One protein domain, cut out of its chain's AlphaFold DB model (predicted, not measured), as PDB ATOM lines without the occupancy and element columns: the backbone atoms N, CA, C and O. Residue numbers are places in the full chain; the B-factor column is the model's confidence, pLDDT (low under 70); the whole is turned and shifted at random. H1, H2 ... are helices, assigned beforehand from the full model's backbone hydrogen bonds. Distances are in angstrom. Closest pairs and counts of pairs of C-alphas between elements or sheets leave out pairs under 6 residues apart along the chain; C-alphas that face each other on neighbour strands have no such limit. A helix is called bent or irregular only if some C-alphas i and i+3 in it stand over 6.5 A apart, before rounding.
ATOM      1  N   ILE A  53      -1.913  -0.749  50.043       95.06
ATOM      2  CA  ILE A  53      -2.247   0.623  49.618       95.06
ATOM      3  C   ILE A  53      -0.985   1.370  49.161       95.06
ATOM      4  O   ILE A  53      -0.981   1.978  48.093       95.06
ATOM      5  N   SER A  54       0.117   1.244  49.906       93.31
ATOM      6  CA  SER A  54       1.409   1.842  49.547       93.31
ATOM      7  C   SER A  54       1.937   1.359  48.192       93.31
ATOM      8  O   SER A  54       2.442   2.158  47.403       93.31
ATOM      9  N   ALA A  55       1.779   0.070  47.874       90.00
ATOM     10  CA  ALA A  55       2.174  -0.479  46.581       90.00
ATOM     11  C   ALA A  55       1.293   0.046  45.434       90.00
ATOM     12  O   ALA A  55       1.821   0.350  44.366       90.00
ATOM     13  N   ARG A  56      -0.018   0.222  45.661       94.31
ATOM     14  CA  ARG A  56      -0.934   0.823  44.672       94.31
ATOM     15  C   ARG A  56      -0.615   2.293  44.406       94.31
ATOM     16  O   ARG A  56      -0.577   2.697  43.248       94.31
ATOM     17  N   LEU A  57      -0.322   3.072  45.450       93.75
ATOM     18  CA  LEU A  57       0.107   4.469  45.302       93.75
ATOM     19  C   LEU A  57       1.422   4.566  44.523       93.75
ATOM     20  O   LEU A  57       1.517   5.327  43.561       93.75
ATOM     21  N   ARG A  58       2.410   3.726  44.866       90.19
ATOM     22  CA  ARG A  58       3.674   3.632  44.120       90.19
ATOM     23  C   ARG A  58       3.441   3.248  42.656       90.19
ATOM     24  O   ARG A  58       4.075   3.827  41.780       90.19
ATOM     25  N   TYR A  59       2.541   2.302  42.377       90.81
ATOM     26  CA  TYR A  59       2.157   1.949  41.007       90.81
ATOM     27  C   TYR A  59       1.567   3.149  40.258       90.81
ATOM     28  O   TYR A  59       1.976   3.415  39.128       90.81
ATOM     29  N   GLY A  60       0.629   3.871  40.881       93.25
ATOM     30  CA  GLY A  60      -0.006   5.053  40.298       93.25
ATOM     31  C   GLY A  60       1.009   6.142  39.960       93.25
ATOM     32  O   GLY A  60       1.025   6.626  38.832       93.25
ATOM     33  N   PHE A  61       1.922   6.438  40.890       92.25
ATOM     34  CA  PHE A  61       3.010   7.394  40.678       92.25
ATOM     35  C   PHE A  61       3.880   7.026  39.468       92.25
ATOM     36  O   PHE A  61       4.053   7.833  38.556       92.25
ATOM     37  N   TRP A  62       4.379   5.786  39.409       87.44
ATOM     38  CA  TRP A  62       5.210   5.349  38.283       87.44
ATOM     39  C   TRP A  62       4.438   5.290  36.967       87.44
ATOM     40  O   TRP A  62       4.994   5.601  35.919       87.44
ATOM     41  N   SER A  63       3.154   4.929  37.008       90.19
ATOM     42  CA  SER A  63       2.290   4.943  35.826       90.19
ATOM     43  C   SER A  63       2.124   6.355  35.281       90.19
ATOM     44  O   SER A  63       2.276   6.546  34.080       90.19
ATOM     45  N   LEU A  64       1.892   7.343  36.152       92.69
ATOM     46  CA  LEU A  64       1.809   8.749  35.762       92.69
ATOM     47  C   LEU A  64       3.127   9.234  35.148       92.69
ATOM     48  O   LEU A  64       3.110   9.840  34.082       92.69
ATOM     49  N   MET A  65       4.267   8.903  35.761       88.75
ATOM     50  CA  MET A  65       5.587   9.218  35.199       88.75
ATOM     51  C   MET A  65       5.778   8.609  33.807       88.75
ATOM     52  O   MET A  65       6.179   9.314  32.883       88.75
ATOM     53  N   TYR A  66       5.426   7.335  33.614       84.50
ATOM     54  CA  TYR A  66       5.498   6.704  32.295       84.50
ATOM     55  C   TYR A  66       4.572   7.359  31.268       84.50
ATOM     56  O   TYR A  66       4.973   7.519  30.118       84.50
ATOM     57  N   ILE A  67       3.361   7.749  31.671       90.25
ATOM     58  CA  ILE A  67       2.414   8.457  30.801       90.25
ATOM     59  C   ILE A  67       2.990   9.814  30.384       90.25
ATOM     60  O   ILE A  67       2.978  10.124  29.200       90.25
ATOM     61  N   MET A  68       3.555  10.588  31.316       93.06
ATOM     62  CA  MET A  68       4.139  11.902  31.019       93.06
ATOM     63  C   MET A  68       5.360  11.809  30.102       93.06
ATOM     64  O   MET A  68       5.472  12.575  29.143       93.06
ATOM     65  N   VAL A  69       6.257  10.850  30.357       88.31
ATOM     66  CA  VAL A  69       7.411  10.589  29.479       88.31
ATOM     67  C   VAL A  69       6.929  10.162  28.092       88.31
ATOM     68  O   VAL A  69       7.379  10.711  27.091       88.31
ATOM     69  N   GLY A  70       5.977   9.230  28.022       87.19
ATOM     70  CA  GLY A  70       5.413   8.755  26.760       87.19
ATOM     71  C   GLY A  70       4.691   9.844  25.965       87.19
ATOM     72  O   GLY A  70       4.868   9.927  24.754       87.19
ATOM     73  N   ALA A  71       3.932  10.707  26.639       91.75
ATOM     74  CA  ALA A  71       3.275  11.861  26.039       91.75
ATOM     75  C   ALA A  71       4.305  12.857  25.486       91.75
ATOM     76  O   ALA A  71       4.243  13.222  24.318       91.75
ATOM     77  N   THR A  72       5.317  13.223  26.276       91.12
ATOM     78  CA  THR A  72       6.375  14.153  25.836       91.12
ATOM     79  C   THR A  72       7.132  13.618  24.621       91.12
ATOM     80  O   THR A  72       7.337  14.347  23.651       91.12
ATOM     81  N   LEU A  73       7.495  12.329  24.636       88.69
ATOM     82  CA  LEU A  73       8.115  11.670  23.486       88.69
ATOM     83  C   LEU A  73       7.175  11.673  22.275       88.69
ATOM     84  O   LEU A  73       7.602  12.037  21.184       88.69
ATOM     85  N   GLY A  74       5.899  11.324  22.460       88.94
ATOM     86  CA  GLY A  74       4.891  11.359  21.396       88.94
ATOM     87  C   GLY A  74       4.747  12.740  20.753       88.94
ATOM     88  O   GLY A  74       4.714  12.837  19.528       88.94
ATOM     89  N   GLY A  75       4.733  13.805  21.559       90.25
ATOM     90  CA  GLY A  75       4.706  15.193  21.091       90.25
ATOM     91  C   GLY A  75       5.940  15.560  20.274       90.25
ATOM     92  O   GLY A  75       5.810  16.006  19.133       90.25
ATOM     93  N   GLY A  76       7.132  15.296  20.819       90.31
ATOM     94  CA  GLY A  76       8.396  15.570  20.134       90.31
ATOM     95  C   GLY A  76       8.522  14.826  18.802       90.31
ATOM     96  O   GLY A  76       8.862  15.431  17.788       90.31
ATOM     97  N   TYR A  77       8.176  13.536  18.768       88.19
ATOM     98  CA  TYR A  77       8.223  12.748  17.532       88.19
ATOM     99  C   TYR A  77       7.197  13.198  16.492       88.19
ATOM    100  O   TYR A  77       7.511  13.230  15.300       88.19
ATOM    101  N   PHE A  78       5.972  13.525  16.910       89.25
ATOM    102  CA  PHE A  78       4.940  13.970  15.975       89.25
ATOM    103  C   PHE A  78       5.289  15.332  15.373       89.25
ATOM    104  O   PHE A  78       5.242  15.487  14.153       89.25
ATOM    105  N   GLN A  79       5.719  16.288  16.204       90.56
ATOM    106  CA  GLN A  79       6.206  17.583  15.732       90.56
ATOM    107  C   GLN A  79       7.367  17.411  14.747       90.56
ATOM    108  O   GLN A  79       7.335  17.987  13.660       90.56
ATOM    109  N   TRP A  80       8.349  16.576  15.096       87.81
ATOM    110  CA  TRP A  80       9.484  16.284  14.226       87.81
ATOM    111  C   TRP A  80       9.044  15.703  12.876       87.81
ATOM    112  O   TRP A  80       9.513  16.139  11.828       87.81
ATOM    113  N   SER A  81       8.082  14.779  12.887       85.25
ATOM    114  CA  SER A  81       7.537  14.175  11.665       85.25
ATOM    115  C   SER A  81       6.848  15.211  10.767       85.25
ATOM    116  O   SER A  81       7.015  15.183   9.550       85.25
ATOM    117  N   VAL A  82       6.097  16.149  11.354       86.62
ATOM    118  CA  VAL A  82       5.434  17.234  10.609       86.62
ATOM    119  C   VAL A  82       6.457  18.202  10.012       86.62
ATOM    120  O   VAL A  82       6.355  18.541   8.833       86.62
ATOM    121  N   GLN A  83       7.462  18.613  10.792       87.00
ATOM    122  CA  GLN A  83       8.542  19.485  10.315       87.00
ATOM    123  C   GLN A  83       9.312  18.836   9.162       87.00
ATOM    124  O   GLN A  83       9.574  19.487   8.149       87.00
ATOM    125  N   LEU A  84       9.593  17.536   9.282       84.38
ATOM    126  CA  LEU A  84      10.275  16.767   8.254       84.38
ATOM    127  C   LEU A  84       9.505  16.770   6.925       84.38
ATOM    128  O   LEU A  84      10.105  16.951   5.869       84.38
ATOM    129  N   ILE A  85       8.180  16.613   6.979       84.31
ATOM    130  CA  ILE A  85       7.314  16.613   5.789       84.31
ATOM    131  C   ILE A  85       7.166  18.021   5.190       84.31
ATOM    132  O   ILE A  85       7.071  18.157   3.970       84.31
ATOM    133  N   GLY A  86       7.099  19.060   6.028       83.88
ATOM    134  CA  GLY A  86       6.820  20.430   5.590       83.88
ATOM    135  C   GLY A  86       8.033  21.181   5.038       83.88
ATOM    136  O   GLY A  86       7.927  21.840   4.007       83.88
ATOM    137  N   VAL A  87       9.177  21.091   5.723       80.06
ATOM    138  CA  VAL A  87      10.354  21.955   5.484       80.06
ATOM    139  C   VAL A  87      11.595  21.154   5.055       80.06
ATOM    140  O   VAL A  87      12.617  21.735   4.678       80.06
ATOM    141  N   GLY A  88      11.514  19.820   5.089       72.69
ATOM    142  CA  GLY A  88      12.644  18.917   4.870       72.69
ATOM    143  C   GLY A  88      13.660  18.947   6.021       72.69
ATOM    144  O   GLY A  88      13.475  19.614   7.038       72.69
ATOM    145  N   PHE A  89      14.787  18.251   5.861       73.69
ATOM    146  CA  PHE A  89      15.845  18.134   6.883       73.69
ATOM    147  C   PHE A  89      16.648  19.429   7.164       73.69
ATOM    148  O   PHE A  89      17.683  19.383   7.826       73.69
ATOM    149  N   ARG A  90      16.229  20.591   6.644       67.44
ATOM    150  CA  ARG A  90      17.038  21.825   6.661       67.44
ATOM    151  C   ARG A  90      16.991  22.608   7.975       67.44
ATOM    152  O   ARG A  90      17.888  23.415   8.209       67.44
ATOM    153  N   GLN A  91      15.985  22.398   8.821       69.19
ATOM    154  CA  GLN A  91      15.905  23.043  10.135       69.19
ATOM    155  C   GLN A  91      16.465  22.127  11.229       69.19
ATOM    156  O   GLN A  91      16.210  20.925  11.249       69.19
ATOM    157  N   GLY A  92      17.260  22.708  12.131       72.81
ATOM    158  CA  GLY A  92      17.807  22.001  13.287       72.81
ATOM    159  C   GLY A  92      16.708  21.411  14.174       72.81
ATOM    160  O   GLY A  92      15.582  21.901  14.201       72.81
ATOM    161  N   TRP A  93      17.045  20.354  14.914       76.25
ATOM    162  CA  TRP A  93      16.117  19.693  15.832       76.25
ATOM    163  C   TRP A  93      15.843  20.584  17.045       76.25
ATOM    164  O   TRP A  93      16.590  20.565  18.023       76.25
ATOM    165  N   MET A  94      14.762  21.356  16.988       85.44
ATOM    166  CA  MET A  94      14.229  22.078  18.138       85.44
ATOM    167  C   MET A  94      12.777  21.663  18.355       85.44
ATOM    168  O   MET A  94      11.930  21.836  17.480       85.44
ATOM    169  N   VAL A  95      12.511  21.081  19.525       87.19
ATOM    170  CA  VAL A  95      11.149  20.812  19.989       87.19
ATOM    171  C   VAL A  95      10.575  22.134  20.477       87.19
ATOM    172  O   VAL A  95      11.130  22.752  21.386       87.19
ATOM    173  N   ASP A  96       9.475  22.554  19.867       92.44
ATOM    174  CA  ASP A  96       8.764  23.776  20.226       92.44
ATOM    175  C   ASP A  96       7.456  23.396  20.918       92.44
ATOM    176  O   ASP A  96       6.519  22.893  20.302       92.44
ATOM    177  N   PHE A  97       7.404  23.640  22.225       93.94
ATOM    178  CA  PHE A  97       6.251  23.325  23.064       93.94
ATOM    179  C   PHE A  97       5.051  24.250  22.817       93.94
ATOM    180  O   PHE A  97       3.985  24.013  23.382       93.94
ATOM    181  N   SER A  98       5.198  25.309  22.016       95.12
ATOM    182  CA  SER A  98       4.091  26.197  21.641       95.12
ATOM    183  C   SER A  98       3.337  25.720  20.396       95.12
ATOM    184  O   SER A  98       2.185  26.100  20.187       95.12
ATOM    185  N   GLU A  99       3.944  24.832  19.606       92.94
ATOM    186  CA  GLU A  99       3.412  24.404  18.317       92.94
ATOM    187  C   GLU A  99       2.246  23.402  18.469       92.94
ATOM    188  O   GLU A  99       2.366  22.408  19.199       92.94
ATOM    189  N   PRO A 100       1.113  23.579  17.755       94.31
ATOM    190  CA  PRO A 100      -0.028  22.662  17.836       94.31
ATOM    191  C   PRO A 100       0.305  21.181  17.565       94.31
ATOM    192  O   PRO A 100      -0.217  20.324  18.289       94.31
ATOM    193  N   PRO A 101       1.182  20.824  16.598       90.75
ATOM    194  CA  PRO A 101       1.611  19.440  16.396       90.75
ATOM    195  C   PRO A 101       2.167  18.775  17.660       90.75
ATOM    196  O   PRO A 101       1.834  17.619  17.932       90.75
ATOM    197  N   PHE A 102       2.955  19.490  18.471       93.94
ATOM    198  CA  PHE A 102       3.500  18.931  19.708       93.94
ATOM    199  C   PHE A 102       2.377  18.468  20.642       93.94
ATOM    200  O   PHE A 102       2.384  17.329  21.110       93.94
ATOM    201  N   TRP A 103       1.369  19.316  20.864       95.44
ATOM    202  CA  TRP A 103       0.247  19.010  21.756       95.44
ATOM    203  C   TRP A 103      -0.639  17.872  21.243       95.44
ATOM    204  O   TRP A 103      -1.120  17.064  22.041       95.44
ATOM    205  N   ILE A 104      -0.804  17.747  19.922       90.94
ATOM    206  CA  ILE A 104      -1.521  16.620  19.301       90.94
ATOM    207  C   ILE A 104      -0.775  15.304  19.556       90.94
ATOM    208  O   ILE A 104      -1.372  14.320  20.016       90.94
ATOM    209  N   GLY A 105       0.538  15.284  19.306       89.19
ATOM    210  CA  GLY A 105       1.374  14.117  19.590       89.19
ATOM    211  C   GLY A 105       1.413  13.784  21.083       89.19
ATOM    212  O   GLY A 105       1.325  12.613  21.459       89.19
ATOM    213  N   PHE A 106       1.452  14.810  21.936       94.19
ATOM    214  CA  PHE A 106       1.418  14.669  23.387       94.19
ATOM    215  C   PHE A 106       0.128  14.006  23.863       94.19
ATOM    216  O   PHE A 106       0.179  12.997  24.570       94.19
ATOM    217  N   GLY A 107      -1.029  14.521  23.435       93.19
ATOM    218  CA  GLY A 107      -2.332  13.948  23.772       93.19
ATOM    219  C   GLY A 107      -2.465  12.499  23.302       93.19
ATOM    220  O   GLY A 107      -2.922  11.637  24.053       93.19
ATOM    221  N   THR A 108      -1.975  12.199  22.096       88.38
ATOM    222  CA  THR A 108      -1.972  10.834  21.549       88.38
ATOM    223  C   THR A 108      -1.113   9.892  22.397       88.38
ATOM    224  O   THR A 108      -1.586   8.835  22.820       88.38
ATOM    225  N   GLY A 109       0.125  10.287  22.714       88.12
ATOM    226  CA  GLY A 109       1.017   9.509  23.578       88.12
ATOM    227  C   GLY A 109       0.443   9.306  24.985       88.12
ATOM    228  O   GLY A 109       0.506   8.196  25.520       88.12
ATOM    229  N   PHE A 110      -0.194  10.338  25.548       93.69
ATOM    230  CA  PHE A 110      -0.871  10.269  26.843       93.69
ATOM    231  C   PHE A 110      -1.980   9.208  26.846       93.69
ATOM    232  O   PHE A 110      -2.009   8.350  27.730       93.69
ATOM    233  N   ILE A 111      -2.863   9.227  25.839       91.88
ATOM    234  CA  ILE A 111      -3.978   8.276  25.716       91.88
ATOM    235  C   ILE A 111      -3.457   6.850  25.535       91.88
ATOM    236  O   ILE A 111      -3.902   5.945  26.240       91.88
ATOM    237  N   VAL A 112      -2.497   6.639  24.627       87.19
ATOM    238  CA  VAL A 112      -1.969   5.299  24.324       87.19
ATOM    239  C   VAL A 112      -1.287   4.689  25.548       87.19
ATOM    240  O   VAL A 112      -1.619   3.574  25.957       87.19
ATOM    241  N   VAL A 113      -0.361   5.419  26.178       88.50
ATOM    242  CA  VAL A 113       0.349   4.909  27.358       88.50
ATOM    243  C   VAL A 113      -0.601   4.781  28.550       88.50
ATOM    244  O   VAL A 113      -0.518   3.801  29.292       88.50
ATOM    245  N   GLY A 114      -1.551   5.707  28.707       91.62
ATOM    246  CA  GLY A 114      -2.593   5.633  29.731       91.62
ATOM    247  C   GLY A 114      -3.445   4.374  29.599       91.62
ATOM    248  O   GLY A 114      -3.589   3.618  30.564       91.62
ATOM    249  N   LEU A 115      -3.927   4.086  28.386       88.56
ATOM    250  CA  LEU A 115      -4.711   2.889  28.091       88.56
ATOM    251  C   LEU A 115      -3.927   1.615  28.415       88.56
ATOM    252  O   LEU A 115      -4.470   0.697  29.024       88.56
ATOM    253  N   VAL A 116      -2.634   1.573  28.098       86.81
ATOM    254  CA  VAL A 116      -1.762   0.444  28.453       86.81
ATOM    255  C   VAL A 116      -1.700   0.235  29.964       86.81
ATOM    256  O   VAL A 116      -1.837  -0.901  30.424       86.81
ATOM    257  N   GLN A 117      -1.525   1.294  30.761       90.44
ATOM    258  CA  GLN A 117      -1.493   1.150  32.222       90.44
ATOM    259  C   GLN A 117      -2.840   0.657  32.770       90.44
ATOM    260  O   GLN A 117      -2.851  -0.187  33.671       90.44
ATOM    261  N   VAL A 118      -3.960   1.116  32.199       92.00
ATOM    262  CA  VAL A 118      -5.310   0.638  32.546       92.00
ATOM    263  C   VAL A 118      -5.480  -0.837  32.181       92.00
ATOM    264  O   VAL A 118      -5.904  -1.632  33.021       92.00
ATOM    265  N   LEU A 119      -5.089  -1.239  30.969       88.38
ATOM    266  CA  LEU A 119      -5.168  -2.627  30.511       88.38
ATOM    267  C   LEU A 119      -4.310  -3.563  31.370       88.38
ATOM    268  O   LEU A 119      -4.732  -4.683  31.654       88.38
ATOM    269  N   ARG A 120      -3.149  -3.109  31.860       88.62
ATOM    270  CA  ARG A 120      -2.321  -3.888  32.798       88.62
ATOM    271  C   ARG A 120      -3.036  -4.150  34.122       88.62
ATOM    272  O   ARG A 120      -2.986  -5.277  34.620       88.62
ATOM    273  N   VAL A 121      -3.716  -3.144  34.675       91.50
ATOM    274  CA  VAL A 121      -4.530  -3.302  35.892       91.50
ATOM    275  C   VAL A 121      -5.728  -4.211  35.618       91.50
ATOM    276  O   VAL A 121      -5.967  -5.148  36.378       91.50
ATOM    277  N   ALA A 122      -6.430  -4.014  34.501       89.06
ATOM    278  CA  ALA A 122      -7.560  -4.851  34.110       89.06
ATOM    279  C   ALA A 122      -7.153  -6.324  33.932       89.06
ATOM    280  O   ALA A 122      -7.820  -7.215  34.456       89.06
ATOM    281  N   ALA A 123      -6.025  -6.591  33.266       86.69
ATOM    282  CA  ALA A 123      -5.475  -7.936  33.113       86.69
ATOM    283  C   ALA A 123      -5.108  -8.561  34.468       86.69
ATOM    284  O   ALA A 123      -5.339  -9.749  34.677       86.69
ATOM    285  N   SER A 124      -4.579  -7.764  35.403       89.12
ATOM    286  CA  SER A 124      -4.315  -8.211  36.775       89.12
ATOM    287  C   SER A 124      -5.593  -8.619  37.509       89.12
ATOM    288  O   SER A 124      -5.646  -9.686  38.114       89.12
ATOM    289  N   ILE A 125      -6.658  -7.820  37.397       90.75
ATOM    290  CA  ILE A 125      -7.958  -8.132  38.007       90.75
ATOM    291  C   ILE A 125      -8.574  -9.388  37.378       90.75
ATOM    292  O   ILE A 125      -9.079 -10.243  38.105       90.75
ATOM    293  N   ARG A 126      -8.509  -9.529  36.045       88.50
ATOM    294  CA  ARG A 126      -9.032 -10.706  35.328       88.50
ATOM    295  C   ARG A 126      -8.346 -12.001  35.768       88.50
ATOM    296  O   ARG A 126      -9.048 -12.967  36.042       88.50
ATOM    297  N   ARG A 127      -7.013 -12.006  35.915       85.12
ATOM    298  CA  ARG A 127      -6.267 -13.185  36.399       85.12
ATOM    299  C   ARG A 127      -6.709 -13.623  37.793       85.12
ATOM    300  O   ARG A 127      -6.876 -14.808  38.036       85.12
ATOM    301  N   VAL A 128      -6.946 -12.667  38.691       87.00
ATOM    302  CA  VAL A 128      -7.407 -12.982  40.050       87.00
ATOM    303  C   VAL A 128      -8.818 -13.564  40.056       87.00
ATOM    304  O   VAL A 128      -9.089 -14.430  40.877       87.00
ATOM    305  N   ARG A 129      -9.709 -13.098  39.171       84.25
ATOM    306  CA  ARG A 129     -11.067 -13.654  39.055       84.25
ATOM    307  C   ARG A 129     -11.045 -15.085  38.517       84.25
ATOM    308  O   ARG A 129     -11.674 -15.935  39.122       84.25
ATOM    309  N   GLY A 130     -10.253 -15.356  37.474       75.50
ATOM    310  CA  GLY A 130     -10.108 -16.714  36.930       75.50
ATOM    311  C   GLY A 130      -9.601 -17.729  37.961       75.50
ATOM    312  O   GLY A 130     -10.137 -18.820  38.055       75.50
ATOM    313  N   CYS A 131      -8.655 -17.345  38.828       67.44
ATOM    314  CA  CYS A 131      -8.168 -18.234  39.892       67.44
ATOM    315  C   CYS A 131      -9.140 -18.437  41.070       67.44
ATOM    316  O   CYS A 131      -8.822 -19.218  41.961       67.44
ATOM    317  N   GLN A 132     -10.254 -17.700  41.158       63.09
ATOM    318  CA  GLN A 132     -11.263 -17.962  42.194       63.09
ATOM    319  C   GLN A 132     -12.289 -19.010  41.765       63.09
ATOM    320  O   GLN A 132     -12.879 -19.629  42.644       63.09
ATOM    321  N   ASP A 133     -12.476 -19.202  40.458       60.62
ATOM    322  CA  ASP A 133     -13.455 -20.145  39.915       60.62
ATOM    323  C   ASP A 133     -12.856 -21.536  39.623       60.62
ATOM    324  O   ASP A 133     -13.605 -22.496  39.469       60.62
ATOM    325  N   GLU A 134     -11.525 -21.691  39.613       49.56
ATOM    326  CA  GLU A 134     -10.852 -22.957  39.279       49.56
ATOM    327  C   GLU A 134      -9.915 -23.427  40.407       49.56
ATOM    328  O   GLU A 134      -8.895 -22.805  40.711       49.56
ATOM    329  N   THR A 135     -10.271 -24.552  41.034       53.16
ATOM    330  CA  THR A 135      -9.514 -25.219  42.108       53.16
ATOM    331  C   THR A 135      -8.260 -25.952  41.611       53.16
ATOM    332  O   THR A 135      -7.435 -26.340  42.430       53.16
ATOM    333  N   HIS A 151       5.905  -3.488  27.770       61.69
ATOM    334  CA  HIS A 151       6.707  -2.301  27.511       61.69
ATOM    335  C   HIS A 151       7.216  -2.232  26.071       61.69
ATOM    336  O   HIS A 151       7.018  -1.204  25.440       61.69
ATOM    337  N   LEU A 152       7.800  -3.307  25.528       56.84
ATOM    338  CA  LEU A 152       8.315  -3.312  24.152       56.84
ATOM    339  C   LEU A 152       7.243  -3.350  23.064       56.84
ATOM    340  O   LEU A 152       7.391  -2.597  22.109       56.84
ATOM    341  N   PRO A 153       6.161  -4.142  23.181       59.22
ATOM    342  CA  PRO A 153       5.061  -4.071  22.233       59.22
ATOM    343  C   PRO A 153       4.464  -2.670  22.182       59.22
ATOM    344  O   PRO A 153       4.168  -2.195  21.103       59.22
ATOM    345  N   VAL A 154       4.347  -1.984  23.323       60.56
ATOM    346  CA  VAL A 154       3.810  -0.617  23.402       60.56
ATOM    347  C   VAL A 154       4.793   0.409  22.857       60.56
ATOM    348  O   VAL A 154       4.383   1.298  22.117       60.56
ATOM    349  N   LEU A 155       6.087   0.263  23.153       62.22
ATOM    350  CA  LEU A 155       7.122   1.100  22.549       62.22
ATOM    351  C   LEU A 155       7.137   0.930  21.029       62.22
ATOM    352  O   LEU A 155       7.200   1.918  20.314       62.22
ATOM    353  N   ALA A 156       7.015  -0.306  20.541       63.84
ATOM    354  CA  ALA A 156       6.918  -0.617  19.122       63.84
ATOM    355  C   ALA A 156       5.614  -0.085  18.514       63.84
ATOM    356  O   ALA A 156       5.647   0.479  17.431       63.84
ATOM    357  N   LEU A 157       4.476  -0.179  19.205       64.31
ATOM    358  CA  LEU A 157       3.191   0.330  18.711       64.31
ATOM    359  C   LEU A 157       3.184   1.854  18.566       64.31
ATOM    360  O   LEU A 157       2.511   2.377  17.687       64.31
ATOM    361  N   VAL A 158       3.946   2.558  19.407       63.28
ATOM    362  CA  VAL A 158       4.154   4.006  19.289       63.28
ATOM    363  C   VAL A 158       5.225   4.316  18.241       63.28
ATOM    364  O   VAL A 158       5.029   5.194  17.407       63.28
ATOM    365  N   ALA A 159       6.335   3.580  18.232       68.94
ATOM    366  CA  ALA A 159       7.472   3.848  17.354       68.94
ATOM    367  C   ALA A 159       7.227   3.454  15.891       68.94
ATOM    368  O   ALA A 159       7.729   4.135  15.006       68.94
ATOM    369  N   ILE A 160       6.466   2.390  15.607       74.62
ATOM    370  CA  ILE A 160       6.253   1.876  14.243       74.62
ATOM    371  C   ILE A 160       5.468   2.869  13.376       74.62
ATOM    372  O   ILE A 160       5.962   3.184  12.298       74.62
ATOM    373  N   PRO A 161       4.306   3.416  13.788       68.50
ATOM    374  CA  PRO A 161       3.599   4.410  12.979       68.50
ATOM    375  C   PRO A 161       4.460   5.647  12.712       68.50
ATOM    376  O   PRO A 161       4.489   6.148  11.593       68.50
ATOM    377  N   LEU A 162       5.224   6.090  13.715       65.25
ATOM    378  CA  LEU A 162       6.155   7.212  13.588       65.25
ATOM    379  C   LEU A 162       7.298   6.898  12.610       65.25
ATOM    380  O   LEU A 162       7.635   7.720  11.761       65.25
ATOM    381  N   PHE A 163       7.847   5.686  12.675       71.00
ATOM    382  CA  PHE A 163       8.880   5.201  11.763       71.00
ATOM    383  C   PHE A 163       8.365   5.087  10.323       71.00
ATOM    384  O   PHE A 163       9.041   5.514   9.389       71.00
ATOM    385  N   VAL A 164       7.145   4.576  10.137       77.75
ATOM    386  CA  VAL A 164       6.492   4.476   8.823       77.75
ATOM    387  C   VAL A 164       6.248   5.865   8.235       77.75
ATOM    388  O   VAL A 164       6.588   6.090   7.076       77.75
ATOM    389  N   CYS A 165       5.742   6.818   9.026       73.12
ATOM    390  CA  CYS A 165       5.585   8.208   8.586       73.12
ATOM    391  C   CYS A 165       6.925   8.826   8.151       73.12
ATOM    392  O   CYS A 165       6.986   9.472   7.105       73.12
ATOM    393  N   GLY A 166       8.001   8.575   8.906       67.69
ATOM    394  CA  GLY A 166       9.353   9.012   8.549       67.69
ATOM    395  C   GLY A 166       9.853   8.408   7.233       67.69
ATOM    396  O   GLY A 166      10.348   9.141   6.379       67.69
ATOM    397  N   ILE A 167       9.675   7.098   7.021       74.25
ATOM    398  CA  ILE A 167      10.059   6.435   5.762       74.25
ATOM    399  C   ILE A 167       9.271   6.994   4.578       74.25
ATOM    400  O   ILE A 167       9.862   7.277   3.539       74.25
ATOM    401  N   VAL A 168       7.956   7.182   4.719       77.06
ATOM    402  CA  VAL A 168       7.119   7.737   3.642       77.06
ATOM    403  C   VAL A 168       7.575   9.149   3.266       77.06
ATOM    404  O   VAL A 168       7.660   9.464   2.079       77.06
ATOM    405  N   ALA A 169       7.912   9.982   4.255       68.62
ATOM    406  CA  ALA A 169       8.455  11.316   4.011       68.62
ATOM    407  C   ALA A 169       9.792  11.255   3.253       68.62
ATOM    408  O   ALA A 169       9.978  11.962   2.266       68.62
ATOM    409  N   LEU A 170      10.683  10.355   3.671       70.38
ATOM    410  CA  LEU A 170      12.010  10.182   3.086       70.38
ATOM    411  C   LEU A 170      11.929   9.678   1.634       70.38
ATOM    412  O   LEU A 170      12.575  10.235   0.752       70.38
ATOM    413  N   LEU A 171      11.068   8.695   1.353       79.31
ATOM    414  CA  LEU A 171      10.831   8.191  -0.007       79.31
ATOM    415  C   LEU A 171      10.256   9.261  -0.945       79.31
ATOM    416  O   LEU A 171      10.571   9.266  -2.133       79.31
ATOM    417  N   ARG A 172       9.429  10.176  -0.426       75.19
ATOM    418  CA  ARG A 172       8.877  11.287  -1.212       75.19
ATOM    419  C   ARG A 172       9.949  12.296  -1.628       75.19
ATOM    420  O   ARG A 172       9.825  12.873  -2.704       75.19
ATOM    421  N   ASP A 173      10.961  12.505  -0.790       73.12
ATOM    422  CA  ASP A 173      12.030  13.476  -1.042       73.12
ATOM    423  C   ASP A 173      13.035  12.956  -2.084       73.12
ATOM    424  O   ASP A 173      13.436  13.701  -2.967       73.12
ATOM    425  N   PHE A 174      13.356  11.655  -2.069       77.69
ATOM    426  CA  PHE A 174      14.213  11.026  -3.093       77.69
ATOM    427  C   PHE A 174      13.556  10.891  -4.474       77.69
ATOM    428  O   PHE A 174      14.248  10.656  -5.463       77.69
ATOM    429  N   GLY A 175      12.226  10.972  -4.543       77.19
ATOM    430  CA  GLY A 175      11.475  10.894  -5.797       77.19
ATOM    431  C   GLY A 175      11.333  12.227  -6.540       77.19
ATOM    432  O   GLY A 175      10.673  12.251  -7.580       77.19
ATOM    433  N   ARG A 176      11.877  13.325  -6.002       61.31
ATOM    434  CA  ARG A 176      11.904  14.658  -6.619       61.31
ATOM    435  C   ARG A 176      13.312  15.008  -7.076       61.31
ATOM    436  O   ARG A 176      13.398  15.703  -8.110       61.31
TER     437      ARG A 176
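What this domain is: This is residues 53 to 135 and 151 to 176 of the 176 residues of an uncharacterized protein of Gemmata sp (UniProt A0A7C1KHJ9). Two long helices, H1 and H2, cross as a narrow, lopsided X near Gly 75 and Gly 105, and their far ends spread apart and stick out: residues 53 to 58 of H1, and residues 122 to 135, of which 122 to 133 belong to H2. A third, shorter helix, H3, runs beside the later part of H1, with its residues 158 to 169 packed on residues 74 to 85 of H1. The printed part has 109 residues, with three named helices in the order H1, H2, H3 and no named strand; the class is all helix. The whole is loose, with a radius of gyration of the C-alphas of 18.6 A, and spans 66 by 28 by 17 A.

Where its parts are: H1, residues 53 to 90, begins at C-alpha 53 at (-2.247, 0.623, 49.618) and measures 51.6 A from first to last C-alpha. It is irregular: C-alphas 86 and 89 are 9.4 A apart, and there is a kink of 80 degrees near residue 84. H2, residues 100 to 133, begins at C-alpha 100 at (-0.028, 22.662, 17.836) and measures 50.0 A. H3, residues 151 to 174, measures 34.2 A and ends at C-alpha 174 at (14.213, 11.026, -3.093). H3 is neither bent nor irregular, but only just: C-alphas 158 and 161 are 6.3 A apart, and it has a kink of 29 degrees near residue 159.

How they stand to each other: The helices form an up and down bundle, each running against the one before it in the chain. H1 and H2 make a helical hairpin and touch; their closest C-alphas, those of Gly 75 and Gly 105, are 3.8 A apart. H2 touches H1 with residues 101 to 117 alone. They run opposite ways at a steep tilt of 35.3 degrees, only just beyond shallow. H1 and H3 touch, their closest C-alphas being those of Ile 85 and Ala 169 at 5.7 A, and run the same way at a shallow tilt of 5 degrees. H2 and H3 only just touch, with 3 pairs of C-alphas within 8 A; the closest, those of Val 116 and Val 154, are 7.6 A apart. These two run opposite ways at a shallow tilt of 31 degrees. The helix packing is mostly aligned, but only just, with 2 of 3 pairs at a shallow tilt. Of the O i to N i+4 pairs, 32 of 34 in H1, 29 of 30 in H2 and 18 of 20 in H3 are within hydrogen-bond range.

The domain as a whole: The C-alphas of Thr 135 and Arg 176 are the two farthest apart, at 66.5 A. Without the stretches that stand free, the body of 89 residues spans 49 by 27 by 16 A. The link from H1 to H2, 9 residues, is short. Residues 136 to 150 are not printed, and C-alphas 135 and 151 are 31.6 A apart across this cut. The mean pLDDT of the printed part is 82.2; residues under 70 include 131 to 135 and 151 to 159.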